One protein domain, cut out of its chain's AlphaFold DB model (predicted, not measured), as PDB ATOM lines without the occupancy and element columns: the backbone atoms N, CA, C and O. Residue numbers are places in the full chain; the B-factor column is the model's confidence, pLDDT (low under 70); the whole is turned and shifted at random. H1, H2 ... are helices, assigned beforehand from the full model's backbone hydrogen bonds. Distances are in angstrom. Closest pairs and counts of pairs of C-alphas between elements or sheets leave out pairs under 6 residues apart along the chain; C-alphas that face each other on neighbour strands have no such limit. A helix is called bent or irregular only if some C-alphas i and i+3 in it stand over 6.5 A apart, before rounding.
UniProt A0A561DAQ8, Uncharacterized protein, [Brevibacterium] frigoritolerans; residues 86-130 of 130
ATOM      1  N   ASN A  86      34.644  26.760   2.298       57.81
ATOM      2  CA  ASN A  86      34.524  25.532   1.505       57.81
ATOM      3  C   ASN A  86      34.810  25.830   0.024       57.81
ATOM      4  O   ASN A  86      33.926  25.813  -0.830       57.81
ATOM      5  N   LEU A  87      36.061  26.162  -0.277       61.50
ATOM      6  CA  LEU A  87      36.553  26.361  -1.622       61.50
ATOM      7  C   LEU A  87      36.883  24.978  -2.162       61.50
ATOM      8  O   LEU A  87      37.802  24.313  -1.689       61.50
ATOM      9  N   ASN A  88      36.105  24.539  -3.148       57.47
ATOM     10  CA  ASN A  88      36.241  23.247  -3.821       57.47
ATOM     11  C   ASN A  88      37.448  23.252  -4.785       57.47
ATOM     12  O   ASN A  88      37.364  22.874  -5.949       57.47
ATOM     13  N   VAL A  89      38.574  23.790  -4.315       62.38
ATOM     14  CA  VAL A  89      39.798  24.009  -5.075       62.38
ATOM     15  C   VAL A  89      40.912  23.355  -4.276       62.38
ATOM     16  O   VAL A  89      41.194  23.738  -3.144       62.38
ATOM     17  N   SER A  90      41.517  22.321  -4.847       70.44
ATOM     18  CA  SER A  90      42.592  21.571  -4.198       70.44
ATOM     19  C   SER A  90      43.967  22.133  -4.564       70.44
ATOM     20  O   SER A  90      44.146  22.780  -5.597       70.44
ATOM     21  N   GLY A  91      44.961  21.860  -3.719       80.25
ATOM     22  CA  GLY A  91      46.347  22.275  -3.943       80.25
ATOM     23  C   GLY A  91      46.604  23.759  -3.668       80.25
ATOM     24  O   GLY A  91      45.822  24.428  -2.992       80.25
ATOM     25  N   LEU A  92      47.722  24.274  -4.194       81.38
ATOM     26  CA  LEU A  92      48.223  25.622  -3.892       81.38
ATOM     27  C   LEU A  92      47.198  26.720  -4.205       81.38
ATOM     28  O   LEU A  92      47.017  27.621  -3.394       81.38
ATOM     29  N   LYS A  93      46.469  26.613  -5.324       83.94
ATOM     30  CA  LYS A  93      45.432  27.591  -5.701       83.94
ATOM     31  C   LYS A  93      44.301  27.681  -4.676       83.94
ATOM     32  O   LYS A  93      43.829  28.776  -4.386       83.94
ATOM     33  N   GLY A  94      43.888  26.546  -4.109       84.88
ATOM     34  CA  GLY A  94      42.889  26.518  -3.042       84.88
ATOM     35  C   GLY A  94      43.398  27.148  -1.757       84.88
ATOM     36  O   GLY A  94      42.718  27.980  -1.166       84.88
ATOM     37  N   THR A  95      44.631  26.818  -1.371       85.50
ATOM     38  CA  THR A  95      45.304  27.418  -0.212       85.50
ATOM     39  C   THR A  95      45.439  28.939  -0.375       85.50
ATOM     40  O   THR A  95      45.116  29.684   0.542       85.50
ATOM     41  N   VAL A  96      45.813  29.430  -1.558       88.44
ATOM     42  CA  VAL A  96      45.889  30.871  -1.855       88.44
ATOM     43  C   VAL A  96      44.523  31.541  -1.727       88.44
ATOM     44  O   VAL A  96      44.400  32.558  -1.051       88.44
ATOM     45  N   ALA A  97      43.483  30.962  -2.327       86.56
ATOM     46  CA  ALA A  97      42.142  31.532  -2.269       86.56
ATOM     47  C   ALA A  97      41.592  31.578  -0.830       86.56
ATOM     48  O   ALA A  97      40.981  32.570  -0.435       86.56
ATOM     49  N   GLN A  98      41.865  30.546  -0.024       87.19
ATOM     50  CA  GLN A  98      41.519  30.532   1.400       87.19
ATOM     51  C   GLN A  98      42.281  31.600   2.185       87.19
ATOM     52  O   GLN A  98      41.687  32.258   3.034       87.19
ATOM     53  N   LEU A  99      43.567  31.803   1.886       86.94
ATOM     54  CA  LEU A  99      44.371  32.822   2.548       86.94
ATOM     55  C   LEU A  99      43.826  34.229   2.290       86.94
ATOM     56  O   LEU A  99      43.610  34.982   3.234       86.94
ATOM     57  N   ILE A 100      43.561  34.567   1.026       87.62
ATOM     58  CA  ILE A 100      42.997  35.870   0.650       87.62
ATOM     59  C   ILE A 100      41.641  36.100   1.326       87.62
ATOM     60  O   ILE A 100      41.400  37.176   1.878       87.62
ATOM     61  N   ALA A 101      40.786  35.073   1.352       85.88
ATOM     62  CA  ALA A 101      39.509  35.133   2.052       85.88
ATOM     63  C   ALA A 101      39.689  35.365   3.560       85.88
ATOM     64  O   ALA A 101      38.970  36.167   4.149       85.88
ATOM     65  N   HIS A 102      40.674  34.711   4.179       82.69
ATOM     66  CA  HIS A 102      40.950  34.866   5.601       82.69
ATOM     67  C   HIS A 102      41.516  36.249   5.960       82.69
ATOM     68  O   HIS A 102      41.220  36.804   7.020       82.69
ATOM     69  N   LEU A 103      42.299  36.839   5.058       82.44
ATOM     70  CA  LEU A 103      42.781  38.211   5.196       82.44
ATOM     71  C   LEU A 103      41.659  39.247   4.999       82.44
ATOM     72  O   LEU A 103      41.827  40.396   5.398       82.44
ATOM     73  N   GLY A 104      40.509  38.847   4.439       82.69
ATOM     74  CA  GLY A 104      39.379  39.736   4.161       82.69
ATOM     75  C   GLY A 104      39.626  40.672   2.976       82.69
ATOM     76  O   GLY A 104      39.031  41.745   2.905       82.69
ATOM     77  N   ILE A 105      40.520  40.287   2.061       83.12
ATOM     78  CA  ILE A 105      40.973  41.123   0.945       83.12
ATOM     79  C   ILE A 105      40.287  40.663  -0.339       83.12
ATOM     80  O   ILE A 105      39.951  39.489  -0.506       83.12
ATOM     81  N   LYS A 106      40.068  41.595  -1.268       83.19
ATOM     82  CA  LYS A 106      39.538  41.252  -2.587       83.19
ATOM     83  C   LYS A 106      40.536  40.357  -3.342       83.19
ATOM     84  O   LYS A 106      41.735  40.633  -3.320       83.19
ATOM     85  N   PRO A 107      40.065  39.305  -4.034       81.06
ATOM     86  CA  PRO A 107      40.916  38.423  -4.828       81.06
ATOM     87  C   PRO A 107      41.351  39.110  -6.126       81.06
ATOM     88  O   PRO A 107      40.843  38.824  -7.208       81.06
ATOM     89  N   GLU A 108      42.292  40.041  -6.011       88.88
ATOM     90  CA  GLU A 108      42.909  40.719  -7.148       88.88
ATOM     91  C   GLU A 108      44.189  39.993  -7.596       88.88
ATOM     92  O   GLU A 108      44.864  39.360  -6.776       88.88
ATOM     93  N   PRO A 109      44.586  40.094  -8.880       89.00
ATOM     94  CA  PRO A 109      45.750  39.381  -9.413       89.00
ATOM     95  C   PRO A 109      47.052  39.639  -8.641       89.00
ATOM     96  O   PRO A 109      47.878  38.737  -8.510       89.00
ATOM     97  N   ALA A 110      47.236  40.855  -8.117       87.81
ATOM     98  CA  ALA A 110      48.400  41.216  -7.310       87.81
ATOM     99  C   ALA A 110      48.412  40.486  -5.956       87.81
ATOM    100  O   ALA A 110      49.426  39.894  -5.590       87.81
ATOM    101  N   ALA A 111      47.273  40.457  -5.257       88.25
ATOM    102  CA  ALA A 111      47.133  39.771  -3.976       88.25
ATOM    103  C   ALA A 111      47.312  38.253  -4.133       88.25
ATOM    104  O   ALA A 111      48.006  37.627  -3.336       88.25
ATOM    105  N   ILE A 112      46.760  37.671  -5.205       89.50
ATOM    106  CA  ILE A 112      46.936  36.249  -5.540       89.50
ATOM    107  C   ILE A 112      48.420  35.926  -5.741       89.50
ATOM    108  O   ILE A 112      48.923  35.002  -5.106       89.50
ATOM    109  N   LYS A 113      49.141  36.717  -6.550       89.69
ATOM    110  CA  LYS A 113      50.582  36.519  -6.776       89.69
ATOM    111  C   LYS A 113      51.402  36.665  -5.497       89.69
ATOM    112  O   LYS A 113      52.338  35.896  -5.291       89.69
ATOM    113  N   LEU A 114      51.060  37.627  -4.640       89.06
ATOM    114  CA  LEU A 114      51.736  37.818  -3.358       89.06
ATOM    115  C   LEU A 114      51.499  36.622  -2.430       89.06
ATOM    116  O   LEU A 114      52.450  36.071  -1.886       89.06
ATOM    117  N   ALA A 115      50.254  36.166  -2.301       88.81
ATOM    118  CA  ALA A 115      49.908  34.983  -1.522       88.81
ATOM    119  C   ALA A 115      50.598  33.714  -2.049       88.81
ATOM    120  O   ALA A 115      51.149  32.947  -1.260       88.81
ATOM    121  N   GLU A 116      50.624  33.512  -3.370       89.50
ATOM    122  CA  GLU A 116      51.382  32.429  -4.008       89.50
ATOM    123  C   GLU A 116      52.867  32.515  -3.662       89.50
ATOM    124  O   GLU A 116      53.453  31.516  -3.249       89.50
ATOM    125  N   TYR A 117      53.464  33.704  -3.770       88.81
ATOM    126  CA  TYR A 117      54.871  33.928  -3.457       88.81
ATOM    127  C   TYR A 117      55.179  33.645  -1.983       88.81
ATOM    128  O   TYR A 117      56.126  32.915  -1.695       88.81
ATOM    129  N   LEU A 118      54.377  34.156  -1.048       87.62
ATOM    130  CA  LEU A 118      54.575  33.932   0.385       87.62
ATOM    131  C   LEU A 118      54.471  32.441   0.732       87.62
ATOM    132  O   LEU A 118      55.331  31.905   1.430       87.62
ATOM    133  N   LEU A 119      53.463  31.746   0.197       86.38
ATOM    134  CA  LEU A 119      53.268  30.315   0.436       86.38
ATOM    135  C   LEU A 119      54.367  29.461  -0.206       86.38
ATOM    136  O   LEU A 119      54.849  28.511   0.419       86.38
ATOM    137  N   ALA A 120      54.782  29.790  -1.432       85.50
ATOM    138  CA  ALA A 120      55.844  29.085  -2.144       85.50
ATOM    139  C   ALA A 120      57.207  29.262  -1.460       85.50
ATOM    140  O   ALA A 120      57.950  28.292  -1.336       85.50
ATOM    141  N   ASN A 121      57.498  30.467  -0.960       83.50
ATOM    142  CA  ASN A 121      58.761  30.800  -0.297       83.50
ATOM    143  C   ASN A 121      58.729  30.597   1.226       83.50
ATOM    144  O   ASN A 121      59.694  30.944   1.901       83.50
ATOM    145  N   ARG A 122      57.640  30.040   1.777       75.44
ATOM    146  CA  ARG A 122      57.473  29.790   3.224       75.44
ATOM    147  C   ARG A 122      57.674  31.042   4.078       75.44
ATOM    148  O   ARG A 122      58.181  30.977   5.197       75.44
ATOM    149  N   LEU A 123      57.262  32.184   3.543       80.44
ATOM    150  CA  LEU A 123      57.378  33.456   4.228       80.44
ATOM    151  C   LEU A 123      56.259  33.608   5.264       80.44
ATOM    152  O   LEU A 123      55.151  33.097   5.071       80.44
ATOM    153  N   PRO A 124      56.534  34.307   6.375       73.50
ATOM    154  CA  PRO A 124      55.534  34.587   7.390       73.50
ATOM    155  C   PRO A 124      54.396  35.425   6.798       73.50
ATOM    156  O   PRO A 124      54.638  36.470   6.201       73.50
ATOM    157  N   ILE A 125      53.152  34.979   6.984       84.50
ATOM    158  CA  ILE A 125      51.976  35.705   6.506       84.50
ATOM    159  C   ILE A 125      51.371  36.502   7.657       84.50
ATOM    160  O   ILE A 125      50.864  35.932   8.623       84.50
ATOM    161  N   THR A 126      51.402  37.824   7.547       78.62
ATOM    162  CA  THR A 126      50.749  38.747   8.481       78.62
ATOM    163  C   THR A 126      49.779  39.644   7.727       78.62
ATOM    164  O   THR A 126      49.956  39.894   6.535       78.62
ATOM    165  N   LYS A 127      48.767  40.165   8.431       72.19
ATOM    166  CA  LYS A 127      47.840  41.146   7.850       72.19
ATOM    167  C   LYS A 127      48.546  42.405   7.346       72.19
ATOM    168  O   LYS A 127      48.092  42.972   6.377       72.19
ATOM    169  N   GLU A 128      49.657  42.803   7.963       73.12
ATOM    170  CA  GLU A 128      50.439  43.986   7.568       73.12
ATOM    171  C   GLU A 128      51.198  43.820   6.242       73.12
ATOM    172  O   GLU A 128      51.679  44.799   5.683       73.12
ATOM    173  N   THR A 129      51.359  42.583   5.755       71.56
ATOM    174  CA  THR A 129      52.068  42.310   4.492       71.56
ATOM    175  C   THR A 129      51.180  42.564   3.265       71.56
ATOM    176  O   THR A 129      51.698  42.650   2.153       71.56
ATOM    177  N   PHE A 130      49.862  42.661   3.455       69.38
ATOM    178  CA  PHE A 130      48.865  42.835   2.401       69.38
ATOM    179  C   PHE A 130      48.114  44.160   2.553       69.38
ATOM    180  O   PHE A 130      47.703  44.697   1.501       69.38
TER     181      PHE A 130
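Overview. This is residues 86 to 130 of the 130 residues of an uncharacterized protein of [Brevibacterium] frigoritolerans (UniProt A0A561DAQ8). Two helices of 12 residues each, H1 and H2, pack on each other and cross at a steep angle, with a tight link between them. The first residues, 86 to 91, reach out beyond the start of H1, and the last, 121 to 130, fold back past H2 to the chain's end. The printed part has 45 residues with two named helices, H1 then H2, and no named strand; its class is all helix. It is compact, with a radius of gyration of the C-alphas of 9.7 A, and spans 27 by 21 by 16 A.

Along the chain. H1, residues 92 to 103, measures 16.5 A from first to last C-alpha, beginning with C-alpha 92 at (48.223, 25.622, -3.892). H2, residues 109 to 120, measures 16.1 A and ends with C-alpha 120 at (55.844, 29.085, -2.144). Neither helix is bent.

Arrangement. H1 and H2 touch, with 11 pairs of C-alphas within 8 A. Their closest C-alphas are those of Val 96 and Ala 115, 5.8 A apart. Their centres are 9.3 A apart. They run opposite ways at a steep tilt of 68 degrees, only just short of about perpendicular. In H1 and H2 every O i to N i+4 pair is within hydrogen-bond range.

Size, cuts and confidence. The two C-alphas farthest apart are those of Asn 88 and Glu 128, at 27.6 A. The first and last printed C-alphas, of Asn 86 and Phe 130, are 22.5 A apart. The printed part has no cut, and the link from H1 to H2, of 5 residues, is tight. Phe 130 is the chain's last residue. The mean pLDDT of the printed part is 81.2; residues 86 to 89 and residue 130 are under 70, where the model's confidence is low.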